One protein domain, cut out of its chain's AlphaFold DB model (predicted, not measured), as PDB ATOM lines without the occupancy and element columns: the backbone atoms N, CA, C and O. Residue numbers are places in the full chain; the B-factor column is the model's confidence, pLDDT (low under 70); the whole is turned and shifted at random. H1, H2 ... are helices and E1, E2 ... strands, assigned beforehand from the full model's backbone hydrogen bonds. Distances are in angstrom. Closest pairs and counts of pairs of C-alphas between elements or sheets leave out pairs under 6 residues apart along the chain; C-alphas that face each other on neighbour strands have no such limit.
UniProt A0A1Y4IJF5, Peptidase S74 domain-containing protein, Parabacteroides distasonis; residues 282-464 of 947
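What this domain is: This is residues 282 to 464 of the 947 residues of the protein "Peptidase S74 domain-containing protein" of Parabacteroides distasonis (UniProt A0A1Y4IJF5). Picture a seven-stranded sheet, E2 E5 E6 E8 E7 E9 E10, curled like part of a barrel and folded back on itself, so that E2 E5 E6 face E7 E9 E10 with E8 as the hinge. H1 lies over E9 on one leaf; the hairpin E3 and E4 lies between E10 and the stretch after E6; and a small three-stranded sheet, E1 E11 E12, is set off from the body on the side where H1 lies. The printed part has 183 residues with one named helix followed by twelve named strands, H1 and then E1 to E12; the large sheet is mixed, the two small ones antiparallel. The class is mostly strand, though under half of the residues, 75 of 183, are in named elements. The whole is compact, with a radius of gyration of the C-alphas of 17.5 A and spans of 51 by 44 by 29 A.

Where its parts are: Start in the large sheet with its longest strand by residues, E9, residues 429 to 437: find C-alpha 429 at (316.695, 184.647, 179.002), from where it runs 22.2 A and bends by 56 degrees at residue 434. Beside it are E7, residues 400 to 407, 21.8 A long, and E10, residues 447 to 449. E8, residues 412 to 418, is 19.1 A long, and E6, residues 382 to 387, 16.5 A. E5, residues 360 to 364, and E2, residues 325 to 328, complete this sheet. Look for H1 at residues 285 to 298, beginning at C-alpha 285 at (296.404, 171.054, 202.473) and running 20.1 A. E3 is residues 347 to 349 and E4 residues 354 to 357. The other small sheet holds E1, residues 316 to 319, E11, residues 453 to 457, and E12, residues 460 to 462, ending at C-alpha 462 at (300.119, 194.740, 202.586).

How they stand to each other: The large sheet is strongly twisted, with edge strands E2 and E10. Look first at the hairpin E7 and E8, antiparallel at 159 degrees, where N 403 and O 416 are 2.8 A apart, within hydrogen-bond range. E9 is antiparallel to E7, with N 404 and O 432 at 2.8 A, and E10 to E9, with N 436 and O 448 at 2.9 A. E6 is parallel to E8 at 64 degrees, with N 413 and O 385 at 2.8 A. The hairpin E5 and E6 has N 362 and O 384 at 3.0 A, and antiparallel E2 and E5 have N 328 and O 361 at 2.8 A. H1 is on this sheet at a height of 9.4 A, over E9 and only just over E7, with 3 of its C-alphas falling on E7. It runs along the strands, at 9 degrees to E9 on the local plane; their closest C-alphas, Thr 291 and Ala 436, are 6.2 A apart. In H1 every O i to N i+4 pair is within hydrogen-bond range. In the hairpin E3 and E4, N 347 and O 356 are 2.9 A apart; the closest C-alphas of E3 and E10, Tyr 348 and Phe 447, are 7.2 A apart. Residues 356 to 357 of E4 pair antiparallel with residues 389 to 390, and E4 runs on into E5 at 68 degrees. In the remaining sheet E11 is the inner strand, antiparallel to both its neighbours: N 318 of E1 and O 454 of E11 are within hydrogen-bond range at 2.8 A, and so are N 462 of E12 and O 455 of E11 at 2.8 A. H1 is not on that sheet.

The domain as a whole: The two C-alphas farthest apart, those of Asn 336 and Asp 442, are 50.9 A apart. The printed part has no cut. The links H1 to E1, E2 to E3, E5 to E6 and E6 to E7 are long; residues 306 to 312 and 370 to 375 stand free. Mean pLDDT of the printed part is 88.7, and residues 282 to 283, 372 and 374 are under 70.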
ATOM      1  N   SER A 282     289.472 174.355 195.476       54.53
ATOM      2  CA  SER A 282     289.875 173.056 196.007       54.53
ATOM      3  C   SER A 282     291.367 172.982 196.251       54.53
ATOM      4  O   SER A 282     291.948 171.910 196.100       54.53
ATOM      5  N   ARG A 283     292.001 174.087 196.666       68.31
ATOM      6  CA  ARG A 283     293.363 173.983 197.193       68.31
ATOM      7  C   ARG A 283     293.315 173.236 198.523       68.31
ATOM      8  O   ARG A 283     292.915 173.776 199.555       68.31
ATOM      9  N   ARG A 284     293.710 171.970 198.494       75.31
ATOM     10  CA  ARG A 284     293.794 171.113 199.677       75.31
ATOM     11  C   ARG A 284     295.107 171.391 200.405       75.31
ATOM     12  O   ARG A 284     296.069 171.891 199.828       75.31
ATOM     13  N   TRP A 285     295.172 170.999 201.674       78.94
ATOM     14  CA  TRP A 285     296.404 171.054 202.473       78.94
ATOM     15  C   TRP A 285     297.610 170.424 201.751       78.94
ATOM     16  O   TRP A 285     298.701 170.984 201.753       78.94
ATOM     17  N   ARG A 286     297.387 169.300 201.060       83.56
ATOM     18  CA  ARG A 286     298.399 168.637 200.232       83.56
ATOM     19  C   ARG A 286     298.970 169.559 199.155       83.56
ATOM     20  O   ARG A 286     300.179 169.651 199.026       83.56
ATOM     21  N   ASP A 287     298.116 170.265 198.420       87.38
ATOM     22  CA  ASP A 287     298.565 171.141 197.333       87.38
ATOM     23  C   ASP A 287     299.402 172.309 197.876       87.38
ATOM     24  O   ASP A 287     300.304 172.818 197.206       87.38
ATOM     25  N   ALA A 288     299.127 172.725 199.119       85.88
ATOM     26  CA  ALA A 288     299.953 173.692 199.821       85.88
ATOM     27  C   ALA A 288     301.346 173.151 200.158       85.88
ATOM     28  O   ALA A 288     302.315 173.881 199.955       85.88
ATOM     29  N   ILE A 289     301.444 171.894 200.597       86.62
ATOM     30  CA  ILE A 289     302.727 171.210 200.812       86.62
ATOM     31  C   ILE A 289     303.488 171.061 199.490       86.62
ATOM     32  O   ILE A 289     304.642 171.469 199.424       86.62
ATOM     33  N   ASP A 290     302.841 170.589 198.418       88.38
ATOM     34  CA  ASP A 290     303.475 170.454 197.095       88.38
ATOM     35  C   ASP A 290     304.075 171.791 196.634       88.38
ATOM     36  O   ASP A 290     305.206 171.853 196.154       88.38
ATOM     37  N   THR A 291     303.336 172.891 196.826       90.69
ATOM     38  CA  THR A 291     303.822 174.238 196.495       90.69
ATOM     39  C   THR A 291     305.049 174.618 197.331       90.69
ATOM     40  O   THR A 291     305.981 175.216 196.801       90.69
ATOM     41  N   GLN A 292     305.066 174.296 198.629       89.31
ATOM     42  CA  GLN A 292     306.208 174.572 199.512       89.31
ATOM     43  C   GLN A 292     307.451 173.801 199.059       89.31
ATOM     44  O   GLN A 292     308.498 174.414 198.864       89.31
ATOM     45  N   ASP A 293     307.315 172.506 198.774       89.75
ATOM     46  CA  ASP A 293     308.400 171.667 198.253       89.75
ATOM     47  C   ASP A 293     308.930 172.189 196.911       89.75
ATOM     48  O   ASP A 293     310.134 172.174 196.638       89.75
ATOM     49  N   MET A 294     308.031 172.673 196.049       93.00
ATOM     50  CA  MET A 294     308.403 173.288 194.782       93.00
ATOM     51  C   MET A 294     309.199 174.582 194.982       93.00
ATOM     52  O   MET A 294     310.200 174.789 194.290       93.00
ATOM     53  N   LEU A 295     308.780 175.439 195.917       91.62
ATOM     54  CA  LEU A 295     309.454 176.695 196.250       91.62
ATOM     55  C   LEU A 295     310.841 176.458 196.863       91.62
ATOM     56  O   LEU A 295     311.786 177.142 196.474       91.62
ATOM     57  N   GLU A 296     310.994 175.458 197.740       90.00
ATOM     58  CA  GLU A 296     312.296 175.072 198.309       90.00
ATOM     59  C   GLU A 296     313.303 174.660 197.225       90.00
ATOM     60  O   GLU A 296     314.487 174.986 197.310       90.00
ATOM     61  N   LYS A 297     312.842 173.964 196.178       90.69
ATOM     62  CA  LYS A 297     313.689 173.576 195.036       90.69
ATOM     63  C   LYS A 297     313.999 174.750 194.105       90.69
ATOM     64  O   LYS A 297     315.084 174.792 193.527       90.69
ATOM     65  N   ALA A 298     313.055 175.677 193.939       90.25
ATOM     66  CA  ALA A 298     313.207 176.828 193.054       90.25
ATOM     67  C   ALA A 298     314.153 177.898 193.627       90.25
ATOM     68  O   ALA A 298     314.932 178.481 192.876       90.25
ATOM     69  N   PHE A 299     314.124 178.137 194.943       88.38
ATOM     70  CA  PHE A 299     314.884 179.206 195.598       88.38
ATOM     71  C   PHE A 299     315.987 178.658 196.507       88.38
ATOM     72  O   PHE A 299     315.839 178.546 197.721       88.38
ATOM     73  N   LYS A 300     317.147 178.361 195.909       83.50
ATOM     74  CA  LYS A 300     318.313 177.758 196.591       83.50
ATOM     75  C   LYS A 300     318.932 178.638 197.690       83.50
ATOM     76  O   LYS A 300     319.681 178.142 198.525       83.50
ATOM     77  N   ASN A 301     318.673 179.942 197.654       82.56
ATOM     78  CA  ASN A 301     319.138 180.941 198.621       82.56
ATOM     79  C   ASN A 301     318.239 181.049 199.868       82.56
ATOM     80  O   ASN A 301     318.585 181.787 200.789       82.56
ATOM     81  N   TYR A 302     317.114 180.332 199.916       80.19
ATOM     82  CA  TYR A 302     316.245 180.262 201.088       80.19
ATOM     83  C   TYR A 302     316.541 179.010 201.922       80.19
ATOM     84  O   TYR A 302     316.926 177.961 201.409       80.19
ATOM     85  N   GLY A 303     316.374 179.125 203.242       76.81
ATOM     86  CA  GLY A 303     316.416 177.969 204.136       76.81
ATOM     87  C   GLY A 303     315.184 177.078 203.952       76.81
ATOM     88  O   GLY A 303     314.139 177.544 203.505       76.81
ATOM     89  N   LYS A 304     315.298 175.803 204.342       80.31
ATOM     90  CA  LYS A 304     314.145 174.888 204.394       80.31
ATOM     91  C   LYS A 304     313.070 175.406 205.351       80.31
ATOM     92  O   LYS A 304     313.394 176.065 206.346       80.31
ATOM     93  N   GLY A 305     311.813 175.067 205.081       79.31
ATOM     94  CA  GLY A 305     310.678 175.400 205.932       79.31
ATOM     95  C   GLY A 305     310.887 174.936 207.377       79.31
ATOM     96  O   GLY A 305     311.388 173.842 207.638       79.31
ATOM     97  N   GLN A 306     310.503 175.782 208.336       80.19
ATOM     98  CA  GLN A 306     310.576 175.472 209.764       80.19
ATOM     99  C   GLN A 306     309.172 175.275 210.340       80.19
ATOM    100  O   GLN A 306     308.334 176.176 210.284       80.19
ATOM    101  N   ALA A 307     308.922 174.107 210.935       81.44
ATOM    102  CA  ALA A 307     307.691 173.842 211.671       81.44
ATOM    103  C   ALA A 307     307.749 174.526 213.049       81.44
ATOM    104  O   ALA A 307     308.458 174.072 213.946       81.44
ATOM    105  N   MET A 308     307.012 175.628 213.218       84.12
ATOM    106  CA  MET A 308     306.926 176.385 214.473       84.12
ATOM    107  C   MET A 308     305.479 176.463 214.963       84.12
ATOM    108  O   MET A 308     304.567 176.691 214.174       84.12
ATOM    109  N   THR A 309     305.259 176.321 216.273       89.25
ATOM    110  CA  THR A 309     303.915 176.425 216.875       89.25
ATOM    111  C   THR A 309     303.415 177.870 216.954       89.25
ATOM    112  O   THR A 309     302.221 178.122 216.819       89.25
ATOM    113  N   TRP A 310     304.310 178.832 217.176       86.38
ATOM    114  CA  TRP A 310     304.010 180.263 217.161       86.38
ATOM    115  C   TRP A 310     305.221 181.037 216.636       86.38
ATOM    116  O   TRP A 310     306.363 180.664 216.897       86.38
ATOM    117  N   LEU A 311     304.970 182.126 215.906       87.00
ATOM    118  CA  LEU A 311     305.991 183.042 215.399       87.00
ATOM    119  C   LEU A 311     305.829 184.396 216.098       87.00
ATOM    120  O   LEU A 311     304.790 185.041 215.971       87.00
ATOM    121  N   ARG A 312     306.855 184.844 216.829       92.12
ATOM    122  CA  ARG A 312     306.912 186.194 217.409       92.12
ATOM    123  C   ARG A 312     307.969 187.007 216.673       92.12
ATOM    124  O   ARG A 312     309.158 186.817 216.896       92.12
ATOM    125  N   THR A 313     307.527 187.918 215.815       93.38
ATOM    126  CA  THR A 313     308.390 188.801 215.018       93.38
ATOM    127  C   THR A 313     307.783 190.199 214.920       93.38
ATOM    128  O   THR A 313     306.596 190.384 215.189       93.38
ATOM    129  N   MET A 314     308.602 191.189 214.566       94.75
ATOM    130  CA  MET A 314     308.140 192.544 214.248       94.75
ATOM    131  C   MET A 314     307.703 192.693 212.795       94.75
ATOM    132  O   MET A 314     306.910 193.580 212.507       94.75
ATOM    133  N   SER A 315     308.196 191.846 211.892       94.62
ATOM    134  CA  SER A 315     307.823 191.873 210.480       94.62
ATOM    135  C   SER A 315     307.881 190.472 209.875       94.62
ATOM    136  O   SER A 315     308.733 189.658 210.253       94.62
ATOM    137  N   VAL A 316     306.961 190.196 208.955       93.94
ATOM    138  CA  VAL A 316     306.969 189.034 208.066       93.94
ATOM    139  C   VAL A 316     306.950 189.553 206.634       93.94
ATOM    140  O   VAL A 316     306.029 190.271 206.254       93.94
ATOM    141  N   LEU A 317     307.935 189.149 205.836       90.69
ATOM    142  CA  LEU A 317     307.963 189.375 204.396       90.69
ATOM    143  C   LEU A 317     307.843 188.020 203.696       90.69
ATOM    144  O   LEU A 317     308.672 187.136 203.906       90.69
ATOM    145  N   VAL A 318     306.803 187.852 202.884       90.31
ATOM    146  CA  VAL A 318     306.556 186.645 202.088       90.31
ATOM    147  C   VAL A 318     306.757 187.000 200.620       90.31
ATOM    148  O   VAL A 318     305.942 187.713 200.040       90.31
ATOM    149  N   GLY A 319     307.846 186.525 200.021       87.38
ATOM    150  CA  GLY A 319     308.177 186.776 198.620       87.38
ATOM    151  C   GLY A 319     309.649 186.497 198.320       87.38
ATOM    152  O   GLY A 319     310.412 186.122 199.205       87.38
ATOM    153  N   HIS A 320     310.046 186.695 197.066       87.44
ATOM    154  CA  HIS A 320     311.434 186.614 196.606       87.44
ATOM    155  C   HIS A 320     311.710 187.784 195.649       87.44
ATOM    156  O   HIS A 320     310.793 188.277 194.988       87.44
ATOM    157  N   GLU A 321     312.959 188.239 195.544       80.38
ATOM    158  CA  GLU A 321     313.329 189.360 194.662       80.38
ATOM    159  C   GLU A 321     313.027 189.075 193.177       80.38
ATOM    160  O   GLU A 321     312.600 189.957 192.441       80.38
ATOM    161  N   SER A 322     313.150 187.812 192.756       83.31
ATOM    162  CA  SER A 322     312.800 187.349 191.401       83.31
ATOM    163  C   SER A 322     311.297 187.326 191.121       83.31
ATOM    164  O   SER A 322     310.881 187.089 189.991       83.31
ATOM    165  N   LEU A 323     310.482 187.456 192.167       90.62
ATOM    166  CA  LEU A 323     309.027 187.484 192.085       90.62
ATOM    167  C   LEU A 323     308.514 188.927 192.026       90.62
ATOM    168  O   LEU A 323     307.311 189.129 191.926       90.62
ATOM    169  N   GLN A 324     309.403 189.930 192.060       89.94
ATOM    170  CA  GLN A 324     309.053 191.353 192.035       89.94
ATOM    171  C   GLN A 324     308.713 191.823 190.619       89.94
ATOM    172  O   GLN A 324     309.378 192.680 190.040       89.94
ATOM    173  N   TYR A 325     307.662 191.246 190.054       93.62
ATOM    174  CA  TYR A 325     307.065 191.669 188.799       93.62
ATOM    175  C   TYR A 325     305.545 191.578 188.890       93.62
ATOM    176  O   TYR A 325     304.986 190.894 189.749       93.62
ATOM    177  N   HIS A 326     304.884 192.285 187.989       93.12
ATOM    178  CA  HIS A 326     303.437 192.398 187.952       93.12
ATOM    179  C   HIS A 326     302.963 192.588 186.511       93.12
ATOM    180  O   HIS A 326     303.740 192.978 185.631       93.12
ATOM    181  N   PHE A 327     301.701 192.250 186.255       94.25
ATOM    182  CA  PHE A 327     301.096 192.426 184.941       94.25
ATOM    183  C   PHE A 327     300.573 193.846 184.797       94.25
ATOM    184  O   PHE A 327     299.998 194.398 185.731       94.25
ATOM    185  N   VAL A 328     300.768 194.438 183.623       94.75
ATOM    186  CA  VAL A 328     300.444 195.842 183.364       94.75
ATOM    187  C   VAL A 328     299.672 196.022 182.067       94.75
ATOM    188  O   VAL A 328     299.708 195.195 181.160       94.75
ATOM    189  N   ASN A 329     298.965 197.142 181.968       92.44
ATOM    190  CA  ASN A 329     298.126 197.445 180.811       92.44
ATOM    191  C   ASN A 329     298.890 197.948 179.572       92.44
ATOM    192  O   ASN A 329     298.281 198.054 178.508       92.44
ATOM    193  N   ARG A 330     300.169 198.334 179.694       92.00
ATOM    194  CA  ARG A 330     300.978 198.876 178.587       92.00
ATOM    195  C   ARG A 330     302.475 198.888 178.893       92.00
ATOM    196  O   ARG A 330     302.869 198.896 180.054       92.00
ATOM    197  N   ILE A 331     303.281 199.003 177.837       92.44
ATOM    198  CA  ILE A 331     304.686 199.426 177.915       92.44
ATOM    199  C   ILE A 331     304.728 200.953 177.727       92.44
ATOM    200  O   ILE A 331     304.138 201.447 176.761       92.44
ATOM    201  N   PRO A 332     305.363 201.721 178.627       90.19
ATOM    202  CA  PRO A 332     305.406 203.174 178.522       90.19
ATOM    203  C   PRO A 332     306.317 203.630 177.375       90.19
ATOM    204  O   PRO A 332     307.451 203.175 177.255       90.19
ATOM    205  N   SER A 333     305.837 204.569 176.554       87.62
ATOM    206  CA  SER A 333     306.648 205.246 175.528       87.62
ATOM    207  C   SER A 333     307.439 206.437 176.079       87.62
ATOM    208  O   SER A 333     308.379 206.901 175.443       87.62
ATOM    209  N   GLU A 334     307.051 206.941 177.252       87.00
ATOM    210  CA  GLU A 334     307.600 208.134 177.894       87.00
ATOM    211  C   GLU A 334     307.628 207.951 179.415       87.00
ATOM    212  O   GLU A 334     306.801 207.236 179.985       87.00
ATOM    213  N   THR A 335     308.556 208.629 180.091       82.56
ATOM    214  CA  THR A 335     308.862 208.426 181.519       82.56
ATOM    215  C   THR A 335     307.691 208.710 182.463       82.56
ATOM    216  O   THR A 335     307.566 208.040 183.487       82.56
ATOM    217  N   ASN A 336     306.820 209.662 182.114       83.00
ATOM    218  CA  ASN A 336     305.698 210.099 182.954       83.00
ATOM    219  C   ASN A 336     304.356 209.449 182.576       83.00
ATOM    220  O   ASN A 336     303.314 209.844 183.104       83.00
ATOM    221  N   LEU A 337     304.346 208.485 181.648       86.00
ATOM    222  CA  LEU A 337     303.115 207.792 181.284       86.00
ATOM    223  C   LEU A 337     302.677 206.867 182.426       86.00
ATOM    224  O   LEU A 337     303.478 206.091 182.944       86.00
ATOM    225  N   SER A 338     301.396 206.917 182.795       86.12
ATOM    226  CA  SER A 338     300.859 206.021 183.817       86.12
ATOM    227  C   SER A 338     300.818 204.576 183.318       86.12
ATOM    228  O   SER A 338     300.225 204.257 182.283       86.12
ATOM    229  N   VAL A 339     301.445 203.695 184.091       89.19
ATOM    230  CA  VAL A 339     301.407 202.244 183.915       89.19
ATOM    231  C   VAL A 339     300.658 201.683 185.110       89.19
ATOM    232  O   VAL A 339     301.043 201.924 186.252       89.19
ATOM    233  N   ASN A 340     299.554 200.986 184.850       88.62
ATOM    234  CA  ASN A 340     298.708 200.443 185.907       88.62
ATOM    235  C   ASN A 340     298.856 198.930 185.957       88.62
ATOM    236  O   ASN A 340     298.796 198.273 184.912       88.62
ATOM    237  N   GLU A 341     298.985 198.405 187.173       90.31
ATOM    238  CA  GLU A 341     298.879 196.976 187.429       90.31
ATOM    239  C   GLU A 341     297.477 196.481 187.061       90.31
ATOM    240  O   GLU A 341     296.475 197.161 187.310       90.31
ATOM    241  N   ILE A 342     297.416 195.307 186.445       87.88
ATOM    242  CA  ILE A 342     296.180 194.635 186.061       87.88
ATOM    243  C   ILE A 342     296.182 193.201 186.574       87.88
ATOM    244  O   ILE A 342     297.225 192.560 186.704       87.88
ATOM    245  N   GLU A 343     294.987 192.688 186.830       84.25
ATOM    246  CA  GLU A 343     294.799 191.269 187.089       84.25
ATOM    247  C   GLU A 343     295.087 190.452 185.821       84.25
ATOM    248  O   GLU A 343     294.671 190.821 184.720       84.25
ATOM    249  N   HIS A 344     295.797 189.337 185.993       88.31
ATOM    250  CA  HIS A 344     296.102 188.388 184.928       88.31
ATOM    251  C   HIS A 344     295.586 187.002 185.297       88.31
ATOM    252  O   HIS A 344     295.648 186.592 186.457       88.31
ATOM    253  N   PHE A 345     295.079 186.290 184.297       82.94
ATOM    254  CA  PHE A 345     294.242 185.113 184.493       82.94
ATOM    255  C   PHE A 345     294.969 183.817 184.129       82.94
ATOM    256  O   PHE A 345     295.616 183.730 183.086       82.94
ATOM    257  N   PHE A 346     294.812 182.791 184.965       87.81
ATOM    258  CA  PHE A 346     295.360 181.451 184.755       87.81
ATOM    259  C   PHE A 346     294.259 180.426 184.997       87.81
ATOM    260  O   PHE A 346     293.639 180.425 186.058       87.81
ATOM    261  N   ASP A 347     294.024 179.555 184.022       84.00
ATOM    262  CA  ASP A 347     292.877 178.652 184.027       84.00
ATOM    263  C   ASP A 347     293.319 177.221 183.731       84.00
ATOM    264  O   ASP A 347     293.887 176.955 182.672       84.00
ATOM    265  N   TYR A 348     293.071 176.305 184.669       87.38
ATOM    266  CA  TYR A 348     293.279 174.874 184.468       87.38
ATOM    267  C   TYR A 348     291.929 174.176 184.304       87.38
ATOM    268  O   TYR A 348     291.183 173.995 185.269       87.38
ATOM    269  N   ASP A 349     291.632 173.751 183.078       85.00
ATOM    270  CA  ASP A 349     290.428 172.989 182.766       85.00
ATOM    271  C   ASP A 349     290.641 171.530 183.189       85.00
ATOM    272  O   ASP A 349     291.350 170.781 182.515       85.00
ATOM    273  N   GLN A 350     290.020 171.122 184.300       84.19
ATOM    274  CA  GLN A 350     290.122 169.755 184.838       84.19
ATOM    275  C   GLN A 350     289.652 168.695 183.831       84.19
ATOM    276  O   GLN A 350     290.216 167.606 183.767       84.19
ATOM    277  N   SER A 351     288.624 169.008 183.034       81.56
ATOM    278  CA  SER A 351     288.026 168.059 182.087       81.56
ATOM    279  C   SER A 351     288.934 167.809 180.889       81.56
ATOM    280  O   SER A 351     289.065 166.678 180.422       81.56
ATOM    281  N   LYS A 352     289.606 168.865 180.422       82.81
ATOM    282  CA  LYS A 352     290.546 168.806 179.300       82.81
ATOM    283  C   LYS A 352     291.978 168.546 179.743       82.81
ATOM    284  O   LYS A 352     292.815 168.268 178.896       82.81
ATOM    285  N   LYS A 353     292.273 168.656 181.039       87.94
ATOM    286  CA  LYS A 353     293.619 168.632 181.623       87.94
ATOM    287  C   LYS A 353     294.586 169.607 180.949       87.94
ATOM    288  O   LYS A 353     295.736 169.269 180.676       87.94
ATOM    289  N   VAL A 354     294.111 170.818 180.668       88.62
ATOM    290  CA  VAL A 354     294.862 171.854 179.944       88.62
ATOM    291  C   VAL A 354     294.933 173.126 180.783       88.62
ATOM    292  O   VAL A 354     293.915 173.621 181.259       88.62
ATOM    293  N   LEU A 355     296.142 173.671 180.930       90.94
ATOM    294  CA  LEU A 355     296.401 174.983 181.518       90.94
ATOM    295  C   LEU A 355     296.413 176.043 180.412       90.94
ATOM    296  O   LEU A 355     297.148 175.906 179.439       90.94
ATOM    297  N   SER A 356     295.659 177.122 180.570       91.38
ATOM    298  CA  SER A 356     295.613 178.235 179.624       91.38
ATOM    299  C   SER A 356     295.795 179.585 180.316       91.38
ATOM    300  O   SER A 356     295.389 179.792 181.457       91.38
ATOM    301  N   THR A 357     296.425 180.521 179.612       91.44
ATOM    302  CA  THR A 357     296.654 181.900 180.052       91.44
ATOM    303  C   THR A 357     296.655 182.831 178.833       91.44
ATOM    304  O   THR A 357     297.249 182.494 177.802       91.44
ATOM    305  N   PRO A 358     296.000 184.005 178.903       91.19
ATOM    306  CA  PRO A 358     296.007 184.971 177.814       91.19
ATOM    307  C   PRO A 358     297.386 185.629 177.655       91.19
ATOM    308  O   PRO A 358     298.289 185.459 178.478       91.19
ATOM    309  N   ALA A 359     297.544 186.392 176.572       92.75
ATOM    310  CA  ALA A 359     298.695 187.270 176.406       92.75
ATOM    311  C   ALA A 359     298.655 188.385 177.460       92.75
ATOM    312  O   ALA A 359     297.578 188.798 177.889       92.75
ATOM    313  N   GLY A 360     299.821 188.882 177.857       94.38
ATOM    314  CA  GLY A 360     299.944 189.935 178.859       94.38
ATOM    315  C   GLY A 360     301.243 190.715 178.710       94.38
ATOM    316  O   GLY A 360     302.128 190.336 177.946       94.38
ATOM    317  N   ILE A 361     301.363 191.814 179.444       96.50
ATOM    318  CA  ILE A 361     302.596 192.599 179.528       96.50
ATOM    319  C   ILE A 361     303.064 192.515 180.968       96.50
ATOM    320  O   ILE A 361     302.272 192.771 181.872       96.50
ATOM    321  N   ILE A 362     304.328 192.167 181.185       96.25
ATOM    322  CA  ILE A 362     304.910 192.183 182.528       96.25
ATOM    323  C   ILE A 362     305.873 193.352 182.691       96.25
ATOM    324  O   ILE A 362     306.597 193.697 181.753       96.25
ATOM    325  N   GLN A 363     305.896 193.915 183.893       94.50
ATOM    326  CA  GLN A 363     306.860 194.900 184.366       94.50
ATOM    327  C   GLN A 363     307.641 194.291 185.531       94.50
ATOM    328  O   GLN A 363     307.034 193.789 186.475       94.50
ATOM    329  N   HIS A 364     308.974 194.329 185.486       93.25
ATOM    330  CA  HIS A 364     309.819 193.872 186.595       93.25
ATOM    331  C   HIS A 364     310.355 195.058 187.398       93.25
ATOM    332  O   HIS A 364     310.904 195.998 186.825       93.25
ATOM    333  N   MET A 365     310.238 194.987 188.724       88.44
ATOM    334  CA  MET A 365     310.402 196.124 189.635       88.44
ATOM    335  C   MET A 365     311.825 196.343 190.144       88.44
ATOM    336  O   MET A 365     312.121 197.418 190.647       88.44
ATOM    337  N   THR A 366     312.703 195.344 190.036       85.56
ATOM    338  CA  THR A 366     314.079 195.439 190.564       85.56
ATOM    339  C   THR A 366     315.178 195.210 189.523       85.56
ATOM    340  O   THR A 366     316.328 195.571 189.748       85.56
ATOM    341  N   LEU A 367     314.870 194.631 188.357       87.69
ATOM    342  CA  LEU A 367     315.894 194.268 187.375       87.69
ATOM    343  C   LEU A 367     316.359 195.492 186.586       87.69
ATOM    344  O   LEU A 367     315.585 196.064 185.824       87.69
ATOM    345  N   GLY A 368     317.654 195.802 186.674       78.00
ATOM    346  CA  GLY A 368     318.257 196.962 186.009       78.00
ATOM    347  C   GLY A 368     318.040 198.283 186.750       78.00
ATOM    348  O   GLY A 368     318.288 199.334 186.167       78.00
ATOM    349  N   ILE A 369     317.575 198.222 188.002       81.75
ATOM    350  CA  ILE A 369     317.437 199.373 188.891       81.75
ATOM    351  C   ILE A 369     318.516 199.269 189.964       81.75
ATOM    352  O   ILE A 369     318.418 198.467 190.888       81.75
ATOM    353  N   ASP A 370     319.545 200.100 189.826       71.81
ATOM    354  CA  ASP A 370     320.742 200.041 190.674       71.81
ATOM    355  C   ASP A 370     320.753 201.130 191.767       71.81
ATOM    356  O   ASP A 370     321.699 201.224 192.552       71.81
ATOM    357  N   SER A 371     319.723 201.981 191.828       75.12
ATOM    358  CA  SER A 371     319.640 203.102 192.768       75.12
ATOM    359  C   SER A 371     318.467 202.951 193.737       75.12
ATOM    360  O   SER A 371     317.338 202.679 193.346       75.12
ATOM    361  N   LEU A 372     318.728 203.170 195.029       69.75
ATOM    362  CA  LEU A 372     317.674 203.351 196.029       69.75
ATOM    363  C   LEU A 372     317.048 204.740 195.840       69.75
ATOM    364  O   LEU A 372     317.518 205.721 196.417       69.75
ATOM    365  N   SER A 373     316.003 204.826 195.017       75.31
ATOM    366  CA  SER A 373     315.192 206.033 194.844       75.31
ATOM    367  C   SER A 373     313.815 205.855 195.496       75.31
ATOM    368  O   SER A 373     313.250 204.764 195.440       75.31
ATOM    369  N   PRO A 374     313.218 206.908 196.088       66.81
ATOM    370  CA  PRO A 374     311.829 206.860 196.555       66.81
ATOM    371  C   PRO A 374     310.811 206.695 195.411       66.81
ATOM    372  O   PRO A 374     309.659 206.353 195.666       66.81
ATOM    373  N   SER A 375     311.217 206.947 194.161       73.50
ATOM    374  CA  SER A 375     310.398 206.744 192.964       73.50
ATOM    375  C   SER A 375     311.270 206.568 191.721       73.50
ATOM    376  O   SER A 375     312.250 207.296 191.561       73.50
ATOM    377  N   HIS A 376     310.865 205.684 190.812       82.00
ATOM    378  CA  HIS A 376     311.471 205.529 189.487       82.00
ATOM    379  C   HIS A 376     310.462 205.902 188.403       82.00
ATOM    380  O   HIS A 376     309.267 205.621 188.538       82.00
ATOM    381  N   GLY A 377     310.941 206.528 187.332       82.12
ATOM    382  CA  GLY A 377     310.152 206.793 186.139       82.12
ATOM    383  C   GLY A 377     309.737 205.497 185.443       82.12
ATOM    384  O   GLY A 377     310.447 204.493 185.487       82.12
ATOM    385  N   ALA A 378     308.591 205.506 184.758       84.62
ATOM    386  CA  ALA A 378     308.019 204.288 184.185       84.62
ATOM    387  C   ALA A 378     308.963 203.608 183.172       84.62
ATOM    388  O   ALA A 378     308.981 202.388 183.069       84.62
ATOM    389  N   THR A 379     309.796 204.373 182.465       86.94
ATOM    390  CA  THR A 379     310.754 203.869 181.466       86.94
ATOM    391  C   THR A 379     312.032 203.261 182.053       86.94
ATOM    392  O   THR A 379     312.823 202.709 181.295       86.94
ATOM    393  N   GLU A 380     312.270 203.378 183.365       88.12
ATOM    394  CA  GLU A 380     313.442 202.779 184.029       88.12
ATOM    395  C   GLU A 380     313.271 201.270 184.259       88.12
ATOM    396  O   GLU A 380     314.250 200.528 184.304       88.12
ATOM    397  N   TYR A 381     312.026 200.804 184.373       91.12
ATOM    398  CA  TYR A 381     311.711 199.391 184.562       91.12
ATOM    399  C   TYR A 381     311.865 198.585 183.268       91.12
ATOM    400  O   TYR A 381     311.769 199.109 182.154       91.12
ATOM    401  N   LYS A 382     312.039 197.266 183.405       92.12
ATOM    402  CA  LYS A 382     312.036 196.348 182.260       92.12
ATOM    403  C   LYS A 382     310.647 195.786 181.992       92.12
ATOM    404  O   LYS A 382     309.947 195.388 182.922       92.12
ATOM    405  N   TYR A 383     310.312 195.696 180.706       95.12
ATOM    406  CA  TYR A 383     309.018 195.227 180.223       95.12
ATOM    407  C   TYR A 383     309.161 194.138 179.169       95.12
ATOM    408  O   TYR A 383     310.088 194.168 178.354       95.12
ATOM    409  N   TRP A 384     308.193 193.226 179.137       97.00
ATOM    410  CA  TRP A 384     308.084 192.210 178.094       97.00
ATOM    411  C   TRP A 384     306.633 191.995 177.679       97.00
ATOM    412  O   TRP A 384     305.756 191.841 178.529       97.00
ATOM    413  N   ASN A 385     306.403 191.920 176.368       96.62
ATOM    414  CA  ASN A 385     305.167 191.394 175.799       96.62
ATOM    415  C   ASN A 385     305.213 189.867 175.857       96.62
ATOM    416  O   ASN A 385     306.056 189.248 175.204       96.62
ATOM    417  N   VAL A 386     304.320 189.270 176.637       96.94
ATOM    418  CA  VAL A 386     304.226 187.828 176.850       96.94
ATOM    419  C   VAL A 386     303.071 187.271 176.026       96.94
ATOM    420  O   VAL A 386     301.917 187.660 176.209       96.94
ATOM    421  N   SER A 387     303.374 186.350 175.116       92.62
ATOM    422  CA  SER A 387     302.352 185.691 174.298       92.62
ATOM    423  C   SER A 387     301.424 184.812 175.137       92.62
ATOM    424  O   SER A 387     301.846 184.242 176.143       92.62
ATOM    425  N   ALA A 388     300.178 184.654 174.680       92.06
ATOM    426  CA  ALA A 388     299.241 183.691 175.253       92.06
ATOM    427  C   ALA A 388     299.824 182.273 175.223       92.06
ATOM    428  O   ALA A 388     300.640 181.938 174.357       92.06
ATOM    429  N   TYR A 389     299.387 181.434 176.155       92.44
ATOM    430  CA  TYR A 389     299.846 180.059 176.258       92.44
ATOM    431  C   TYR A 389     298.704 179.121 176.614       92.44
ATOM    432  O   TYR A 389     297.898 179.404 177.495       92.44
ATOM    433  N   THR A 390     298.697 177.979 175.942       91.38
ATOM    434  CA  THR A 390     297.843 176.833 176.232       91.38
ATOM    435  C   THR A 390     298.773 175.637 176.333       91.38
ATOM    436  O   THR A 390     299.587 175.424 175.436       91.38
ATOM    437  N   SER A 391     298.720 174.889 177.428       91.31
ATOM    438  CA  SER A 391     299.510 173.674 177.585       91.31
ATOM    439  C   SER A 391     298.994 172.589 176.640       91.31
ATOM    440  O   SER A 391     297.821 172.603 176.261       91.31
ATOM    441  N   PRO A 392     299.824 171.596 176.284       88.06
ATOM    442  CA  PRO A 392     299.277 170.361 175.744       88.06
ATOM    443  C   PRO A 392     298.394 169.658 176.787       88.06
ATOM    444  O   PRO A 392     298.400 170.028 177.966       88.06
ATOM    445  N   TYR A 393     297.689 168.609 176.358       85.62
ATOM    446  CA  TYR A 393     297.038 167.671 177.272       85.62
ATOM    447  C   TYR A 393     298.056 167.133 178.287       85.62
ATOM    448  O   TYR A 393     299.097 166.597 177.894       85.62
ATOM    449  N   LEU A 394     297.764 167.302 179.578       89.56
ATOM    450  CA  LEU A 394     298.630 166.875 180.673       89.56
ATOM    451  C   LEU A 394     298.174 165.500 181.175       89.56
ATOM    452  O   LEU A 394     297.243 165.398 181.968       89.56
ATOM    453  N   ASP A 395     298.826 164.439 180.702       83.12
ATOM    454  CA  ASP A 395     298.597 163.059 181.160       83.12
ATOM    455  C   ASP A 395     299.477 162.660 182.353       83.12
ATOM    456  O   ASP A 395     299.260 161.627 182.983       83.12
ATOM    457  N   ASP A 396     300.478 163.482 182.642       83.00
ATOM    458  CA  ASP A 396     301.369 163.336 183.775       83.00
ATOM    459  C   ASP A 396     300.653 163.680 185.088       83.00
ATOM    460  O   ASP A 396     299.769 164.534 185.094       83.00
ATOM    461  N   SER A 397     301.057 163.076 186.206       88.31
ATOM    462  CA  SER A 397     300.528 163.364 187.545       88.31
ATOM    463  C   SER A 397     301.447 164.243 188.402       88.31
ATOM    464  O   SER A 397     301.031 164.691 189.464       88.31
ATOM    465  N   GLU A 398     302.678 164.521 187.976       91.44
ATOM    466  CA  GLU A 398     303.663 165.309 188.727       91.44
ATOM    467  C   GLU A 398     303.298 166.797 188.788       91.44
ATOM    468  O   GLU A 398     302.626 167.328 187.897       91.44
ATOM    469  N   ALA A 399     303.750 167.479 189.843       93.12
ATOM    470  CA  ALA A 399     303.617 168.927 189.978       93.12
ATOM    471  C   ALA A 399     304.514 169.666 188.965       93.12
ATOM    472  O   ALA A 399     305.579 169.174 188.592       93.12
ATOM    473  N   MET A 400     304.080 170.840 188.502       95.25
ATOM    474  CA  MET A 400     304.749 171.585 187.428       95.25
ATOM    475  C   MET A 400     304.820 173.083 187.726       95.25
ATOM    476  O   MET A 400     303.869 173.685 188.220       95.25
ATOM    477  N   TYR A 401     305.943 173.702 187.384       96.19
ATOM    478  CA  TYR A 401     306.187 175.136 187.468       96.19
ATOM    479  C   TYR A 401     305.726 175.834 186.192       96.19
ATOM    480  O   TYR A 401     306.091 175.416 185.093       96.19
ATOM    481  N   LEU A 402     305.009 176.947 186.325       96.44
ATOM    482  CA  LEU A 402     304.787 177.880 185.226       96.44
ATOM    483  C   LEU A 402     305.775 179.041 185.347       96.44
ATOM    484  O   LEU A 402     305.715 179.810 186.305       96.44
ATOM    485  N   TYR A 403     306.653 179.188 184.362       96.12
ATOM    486  CA  TYR A 403     307.594 180.297 184.238       96.12
ATOM    487  C   TYR A 403     307.177 181.263 183.131       96.12
ATOM    488  O   TYR A 403     306.577 180.864 182.135       96.12
ATOM    489  N   ILE A 404     307.579 182.524 183.256       96.50
ATOM    490  CA  ILE A 404     307.652 183.471 182.148       96.50
ATOM    491  C   ILE A 404     309.110 183.542 181.709       96.50
ATOM    492  O   ILE A 404     309.973 184.019 182.445       96.50
ATOM    493  N   ARG A 405     309.388 183.042 180.507       95.69
ATOM    494  CA  ARG A 405     310.698 183.120 179.867       95.69
ATOM    495  C   ARG A 405     310.769 184.396 179.036       95.69
ATOM    496  O   ARG A 405     310.134 184.477 177.984       95.69
ATOM    497  N   CYS A 406     311.565 185.353 179.490       96.12
ATOM    498  CA  CYS A 406     311.716 186.686 178.918       96.12
ATOM    499  C   CYS A 406     313.076 186.861 178.247       96.12
ATOM    500  O   CYS A 406     314.110 186.528 178.821       96.12
ATOM    501  N   SER A 407     313.094 187.387 177.027       95.62
ATOM    502  CA  SER A 407     314.331 187.622 176.282       95.62
ATOM    503  C   SER A 407     315.183 188.720 176.924       95.62
ATOM    504  O   SER A 407     314.671 189.747 177.366       95.62
ATOM    505  N   LYS A 408     316.507 188.540 176.946       94.19
ATOM    506  CA  LYS A 408     317.437 189.606 177.355       94.19
ATOM    507  C   LYS A 408     317.739 190.602 176.238       94.19
ATOM    508  O   LYS A 408     318.177 191.710 176.528       94.19
ATOM    509  N   SER A 409     317.550 190.202 174.981       93.12
ATOM    510  CA  SER A 409     317.921 190.996 173.805       93.12
ATOM    511  C   SER A 409     316.775 191.841 173.255       93.12
ATOM    512  O   SER A 409     317.020 192.809 172.540       93.12
ATOM    513  N   ASN A 410     315.528 191.488 173.565       92.44
ATOM    514  CA  ASN A 410     314.339 192.207 173.124       92.44
ATOM    515  C   ASN A 410     313.218 192.107 174.174       92.44
ATOM    516  O   ASN A 410     313.299 191.332 175.122       92.44
ATOM    517  N   GLN A 411     312.149 192.881 173.995       93.31
ATOM    518  CA  GLN A 411     311.012 192.940 174.925       93.31
ATOM    519  C   GLN A 411     309.956 191.852 174.648       93.31
ATOM    520  O   GLN A 411     308.755 192.112 174.734       93.31
ATOM    521  N   THR A 412     310.375 190.637 174.279       96.00
ATOM    522  CA  THR A 412     309.458 189.502 174.060       96.00
ATOM    523  C   THR A 412     309.581 188.456 175.163       96.00
ATOM    524  O   THR A 412     310.672 188.190 175.677       96.00
ATOM    525  N   GLY A 413     308.452 187.866 175.538       95.75
ATOM    526  CA  GLY A 413     308.343 186.822 176.543       95.75
ATOM    527  C   GLY A 413     307.367 185.723 176.125       95.75
ATOM    528  O   GLY A 413     306.523 185.892 175.246       95.75
ATOM    529  N   SER A 414     307.491 184.569 176.765       94.56
ATOM    530  CA  SER A 414     306.625 183.409 176.544       94.56
ATOM    531  C   SER A 414     306.451 182.650 177.849       94.56
ATOM    532  O   SER A 414     307.429 182.494 178.582       94.56
ATOM    533  N   PHE A 415     305.253 182.142 178.124       95.75
ATOM    534  CA  PHE A 415     305.077 181.197 179.221       95.75
ATOM    535  C   PHE A 415     305.755 179.856 178.901       95.75
ATOM    536  O   PHE A 415     305.842 179.440 177.743       95.75
ATOM    537  N   LEU A 416     306.244 179.188 179.940       94.38
ATOM    538  CA  LEU A 416     306.926 177.904 179.878       94.38
ATOM    539  C   LEU A 416     306.480 177.048 181.063       94.38
ATOM    540  O   LEU A 416     306.781 177.377 182.209       94.38
ATOM    541  N   LEU A 417     305.798 175.940 180.785       95.19
ATOM    542  CA  LEU A 417     305.499 174.924 181.789       95.19
ATOM    543  C   LEU A 417     306.687 173.955 181.898       95.19
ATOM    544  O   LEU A 417     307.191 173.476 180.881       95.19
ATOM    545  N   SER A 418     307.144 173.681 183.116       94.12
ATOM    546  CA  SER A 418     308.332 172.868 183.389       94.12
ATOM    547  C   SER A 418     308.138 171.972 184.604       94.12
ATOM    548  O   SER A 418     307.468 172.346 185.560       94.12
ATOM    549  N   LYS A 419     308.776 170.803 184.596       92.44
ATOM    550  CA  LYS A 419     308.896 169.936 185.778       92.44
ATOM    551  C   LYS A 419     310.077 170.312 186.670       92.44
ATOM    552  O   LYS A 419     310.038 170.097 187.874       92.44
ATOM    553  N   GLU A 420     311.107 170.899 186.067       92.38
ATOM    554  CA  GLU A 420     312.336 171.299 186.744       92.38
ATOM    555  C   GLU A 420     312.353 172.813 186.990       92.38
ATOM    556  O   GLU A 420     311.848 173.577 186.150       92.38
ATOM    557  N   PRO A 421     312.941 173.275 188.106       93.25
ATOM    558  CA  PRO A 421     313.084 174.695 188.374       93.25
ATOM    559  C   PRO A 421     314.151 175.335 187.472       93.25
ATOM    560  O   PRO A 421     315.168 174.724 187.142       93.25
ATOM    561  N   TYR A 422     313.940 176.604 187.127       92.12
ATOM    562  CA  TYR A 422     314.909 177.451 186.429       92.12
ATOM    563  C   TYR A 422     315.447 178.542 187.353       92.12
ATOM    564  O   TYR A 422     314.685 179.169 188.090       92.12
ATOM    565  N   ASP A 423     316.753 178.800 187.257       89.75
ATOM    566  CA  ASP A 423     317.368 179.983 187.858       89.75
ATOM    567  C   ASP A 423     316.899 181.250 187.108       89.75
ATOM    568  O   ASP A 423     316.691 181.216 185.890       89.75
ATOM    569  N   ILE A 424     316.744 182.372 187.830       88.56
ATOM    570  CA  ILE A 424     316.191 183.628 187.281       88.56
ATOM    571  C   ILE A 424     316.957 184.113 186.050       88.56
ATOM    572  O   ILE A 424     316.356 184.599 185.097       88.56
ATOM    573  N   ASP A 425     318.277 183.979 186.063       88.62
ATOM    574  CA  ASP A 425     319.167 184.356 184.980       88.62
ATOM    575  C   ASP A 425     319.813 183.079 184.437       88.62
ATOM    576  O   ASP A 425     320.658 182.470 185.091       88.62
ATOM    577  N   SER A 426     319.391 182.654 183.244       87.62
ATOM    578  CA  SER A 426     319.956 181.471 182.602       87.62
ATOM    579  C   SER A 426     320.053 181.656 181.089       87.62
ATOM    580  O   SER A 426     319.059 181.797 180.368       87.62
ATOM    581  N   GLY A 427     321.290 181.680 180.587       88.81
ATOM    582  CA  GLY A 427     321.584 181.896 179.172       88.81
ATOM    583  C   GLY A 427     321.102 183.263 178.668       88.81
ATOM    584  O   GLY A 427     321.332 184.301 179.293       88.81
ATOM    585  N   GLY A 428     320.435 183.271 177.510       92.44
ATOM    586  CA  GLY A 428     319.902 184.478 176.864       92.44
ATOM    587  C   GLY A 428     318.550 184.970 177.399       92.44
ATOM    588  O   GLY A 428     317.966 185.871 176.796       92.44
ATOM    589  N   TYR A 429     318.042 184.389 178.491       95.06
ATOM    590  CA  TYR A 429     316.695 184.647 179.002       95.06
ATOM    591  C   TYR A 429     316.683 184.898 180.513       95.06
ATOM    592  O   TYR A 429     317.543 184.402 181.244       95.06
ATOM    593  N   TYR A 430     315.687 185.657 180.965       94.94
ATOM    594  CA  TYR A 430     315.237 185.654 182.352       94.94
ATOM    595  C   TYR A 430     314.063 184.682 182.515       94.94
ATOM    596  O   TYR A 430     313.210 184.601 181.628       94.94
ATOM    597  N   TYR A 431     314.007 183.965 183.633       94.62
ATOM    598  CA  TYR A 431     312.922 183.048 183.981       94.62
ATOM    599  C   TYR A 431     312.243 183.519 185.265       94.62
ATOM    600  O   TYR A 431     312.799 183.413 186.356       94.62
ATOM    601  N   PHE A 432     311.019 184.022 185.144       94.75
ATOM    602  CA  PHE A 432     310.235 184.478 186.287       94.75
ATOM    603  C   PHE A 432     309.220 183.418 186.680       94.75
ATOM    604  O   PHE A 432     308.368 183.049 185.873       94.75
ATOM    605  N   LEU A 433     309.310 182.902 187.905       95.25
ATOM    606  CA  LEU A 433     308.327 181.945 188.404       95.25
ATOM    607  C   LEU A 433     306.970 182.649 188.540       95.25
ATOM    608  O   LEU A 433     306.860 183.694 189.178       95.25
ATOM    609  N   CYS A 434     305.950 182.095 187.895       94.12
ATOM    610  CA  CYS A 434     304.606 182.658 187.828       94.12
ATOM    611  C   CYS A 434     303.630 181.918 188.723       94.12
ATOM    612  O   CYS A 434     302.863 182.541 189.458       94.12
ATOM    613  N   GLY A 435     303.703 180.594 188.721       93.31
ATOM    614  CA  GLY A 435     302.863 179.787 189.581       93.31
ATOM    615  C   GLY A 435     303.285 178.333 189.642       93.31
ATOM    616  O   GLY A 435     304.179 177.889 188.917       93.31
ATOM    617  N   ALA A 436     302.617 177.603 190.524       93.31
ATOM    618  CA  ALA A 436     302.765 176.171 190.706       93.31
ATOM    619  C   ALA A 436     301.439 175.474 190.395       93.31
ATOM    620  O   ALA A 436     300.396 175.826 190.947       93.31
ATOM    621  N   LEU A 437     301.498 174.474 189.519       93.44
ATOM    622  CA  LEU A 437     300.422 173.531 189.253       93.44
ATOM    623  C   LEU A 437     300.671 172.276 190.101       93.44
ATOM    624  O   LEU A 437     301.685 171.602 189.916       93.44
ATOM    625  N   SER A 438     299.768 171.966 191.032       91.50
ATOM    626  CA  SER A 438     299.913 170.838 191.967       91.50
ATOM    627  C   SER A 438     299.907 169.489 191.252       91.50
ATOM    628  O   SER A 438     299.406 169.391 190.130       91.50
ATOM    629  N   ALA A 439     300.384 168.430 191.911       91.06
ATOM    630  CA  ALA A 439     300.266 167.067 191.398       91.06
ATOM    631  C   ALA A 439     298.791 166.647 191.216       91.06
ATOM    632  O   ALA A 439     297.916 167.051 191.992       91.06
ATOM    633  N   GLU A 440     298.502 165.815 190.210       88.56
ATOM    634  CA  GLU A 440     297.153 165.283 189.974       88.56
ATOM    635  C   GLU A 440     296.835 164.163 190.966       88.56
ATOM    636  O   GLU A 440     297.553 163.167 191.026       88.56
ATOM    637  N   VAL A 441     295.736 164.300 191.714       80.81
ATOM    638  CA  VAL A 441     295.110 163.198 192.465       80.81
ATOM    639  C   VAL A 441     293.602 163.273 192.284       80.81
ATOM    640  O   VAL A 441     293.031 164.360 192.269       80.81
ATOM    641  N   ASP A 442     292.970 162.111 192.113       80.44
ATOM    642  CA  ASP A 442     291.539 161.979 191.815       80.44
ATOM    643  C   ASP A 442     291.097 162.828 190.609       80.44
ATOM    644  O   ASP A 442     290.000 163.380 190.591       80.44
ATOM    645  N   SER A 443     291.980 162.965 189.612       79.62
ATOM    646  CA  SER A 443     291.775 163.803 188.422       79.62
ATOM    647  C   SER A 443     291.576 165.295 188.696       79.62
ATOM    648  O   SER A 443     291.002 166.002 187.873       79.62
ATOM    649  N   VAL A 444     292.093 165.782 189.828       81.19
ATOM    650  CA  VAL A 444     292.059 167.196 190.208       81.19
ATOM    651  C   VAL A 444     293.475 167.738 190.405       81.19
ATOM    652  O   VAL A 444     294.314 167.119 191.068       81.19
ATOM    653  N   ARG A 445     293.726 168.935 189.863       86.19
ATOM    654  CA  ARG A 445     294.893 169.783 190.174       86.19
ATOM    655  C   ARG A 445     294.455 171.161 190.664       86.19
ATOM    656  O   ARG A 445     293.350 171.600 190.377       86.19
ATOM    657  N   SER A 446     295.331 171.870 191.359       84.75
ATOM    658  CA  SER A 446     295.144 173.283 191.702       84.75
ATOM    659  C   SER A 446     296.305 174.111 191.158       84.75
ATOM    660  O   SER A 446     297.418 173.604 191.008       84.75
ATOM    661  N   PHE A 447     296.044 175.379 190.843       88.38
ATOM    662  CA  PHE A 447     297.062 176.323 190.394       88.38
ATOM    663  C   PHE A 447     297.184 177.469 191.400       88.38
ATOM    664  O   PHE A 447     296.183 178.074 191.780       88.38
ATOM    665  N   ALA A 448     298.408 177.766 191.836       87.31
ATOM    666  CA  ALA A 448     298.704 178.869 192.744       87.31
ATOM    667  C   ALA A 448     299.638 179.873 192.066       87.31
ATOM    668  O   ALA A 448     300.717 179.497 191.606       87.31
ATOM    669  N   THR A 449     299.247 181.148 192.031       90.00
ATOM    670  CA  THR A 449     300.124 182.244 191.603       90.00
ATOM    671  C   THR A 449     301.166 182.538 192.681       90.00
ATOM    672  O   THR A 449     300.899 182.420 193.877       90.00
ATOM    673  N   LEU A 450     302.382 182.878 192.254       90.69
ATOM    674  CA  LEU A 450     303.546 183.010 193.136       90.69
ATOM    675  C   LEU A 450     304.288 184.342 192.976       90.69
ATOM    676  O   LEU A 450     305.302 184.530 193.631       90.69
ATOM    677  N   TYR A 451     303.826 185.261 192.127       91.12
ATOM    678  CA  TYR A 451     304.483 186.553 191.905       91.12
ATOM    679  C   TYR A 451     303.975 187.653 192.849       91.12
ATOM    680  O   TYR A 451     302.868 187.582 193.384       91.12
ATOM    681  N   GLY A 452     304.799 188.680 193.050       90.00
ATOM    682  CA  GLY A 452     304.603 189.748 194.027       90.00
ATOM    683  C   GLY A 452     305.215 189.441 195.398       90.00
ATOM    684  O   GLY A 452     306.071 188.567 195.554       90.00
ATOM    685  N   PHE A 453     304.792 190.199 196.408       89.88
ATOM    686  CA  PHE A 453     305.124 189.947 197.810       89.88
ATOM    687  C   PHE A 453     303.958 190.319 198.724       89.88
ATOM    688  O   PHE A 453     303.070 191.086 198.356       89.88
ATOM    689  N   SER A 454     303.974 189.776 199.934       92.88
ATOM    690  CA  SER A 454     303.119 190.209 201.035       92.88
ATOM    691  C   SER A 454     303.979 190.614 202.222       92.88
ATOM    692  O   SER A 454     304.994 189.984 202.512       92.88
ATOM    693  N   GLU A 455     303.568 191.663 202.917       94.38
ATOM    694  CA  GLU A 455     304.281 192.206 204.069       94.38
ATOM    695  C   GLU A 455     303.312 192.357 205.240       94.38
ATOM    696  O   GLU A 455     302.212 192.886 205.083       94.38
ATOM    697  N   ILE A 456     303.704 191.886 206.420       96.00
ATOM    698  CA  ILE A 456     302.910 191.984 207.645       96.00
ATOM    699  C   ILE A 456     303.770 192.661 208.705       96.00
ATOM    700  O   ILE A 456     304.795 192.115 209.116       96.00
ATOM    701  N   GLY A 457     303.338 193.839 209.153       95.81
ATOM    702  CA  GLY A 457     303.989 194.630 210.194       95.81
ATOM    703  C   GLY A 457     303.078 194.867 211.405       95.81
ATOM    704  O   GLY A 457     301.928 194.418 211.440       95.81
ATOM    705  N   PRO A 458     303.554 195.587 212.437       94.75
ATOM    706  CA  PRO A 458     302.758 195.846 213.628       94.75
ATOM    707  C   PRO A 458     301.577 196.766 213.292       94.75
ATOM    708  O   PRO A 458     301.756 197.947 213.001       94.75
ATOM    709  N   GLY A 459     300.362 196.218 213.338       95.00
ATOM    710  CA  GLY A 459     299.118 196.958 213.101       95.00
ATOM    711  C   GLY A 459     298.702 197.102 211.634       95.00
ATOM    712  O   GLY A 459     297.697 197.759 211.374       95.00
ATOM    713  N   TRP A 460     299.423 196.504 210.680       93.69
ATOM    714  CA  TRP A 460     299.079 196.587 209.257       93.69
ATOM    715  C   TRP A 460     299.588 195.387 208.451       93.69
ATOM    716  O   TRP A 460     300.527 194.695 208.840       93.69
ATOM    717  N   MET A 461     298.964 195.159 207.298       95.19
ATOM    718  CA  MET A 461     299.361 194.141 206.329       95.19
ATOM    719  C   MET A 461     299.205 194.701 204.907       95.19
ATOM    720  O   MET A 461     298.239 195.416 204.635       95.19
ATOM    721  N   ARG A 462     300.153 194.404 204.015       90.81
ATOM    722  CA  ARG A 462     300.119 194.740 202.586       90.81
ATOM    723  C   ARG A 462     300.069 193.451 201.778       90.81
ATOM    724  O   ARG A 462     300.970 192.621 201.872       90.81
ATOM    725  N   LEU A 463     299.002 193.300 201.006       90.38
ATOM    726  CA  LEU A 463     298.689 192.116 200.212       90.38
ATOM    727  C   LEU A 463     297.640 192.463 199.156       90.38
ATOM    728  O   LEU A 463     296.865 193.396 199.345       90.38
ATOM    729  N   ASN A 464     297.605 191.689 198.071       86.88
ATOM    730  CA  ASN A 464     296.647 191.899 196.984       86.88
ATOM    731  C   ASN A 464     295.304 191.207 197.239       86.88
ATOM    732  O   ASN A 464     294.264 191.771 196.905       86.88
TER     733      ASN A 464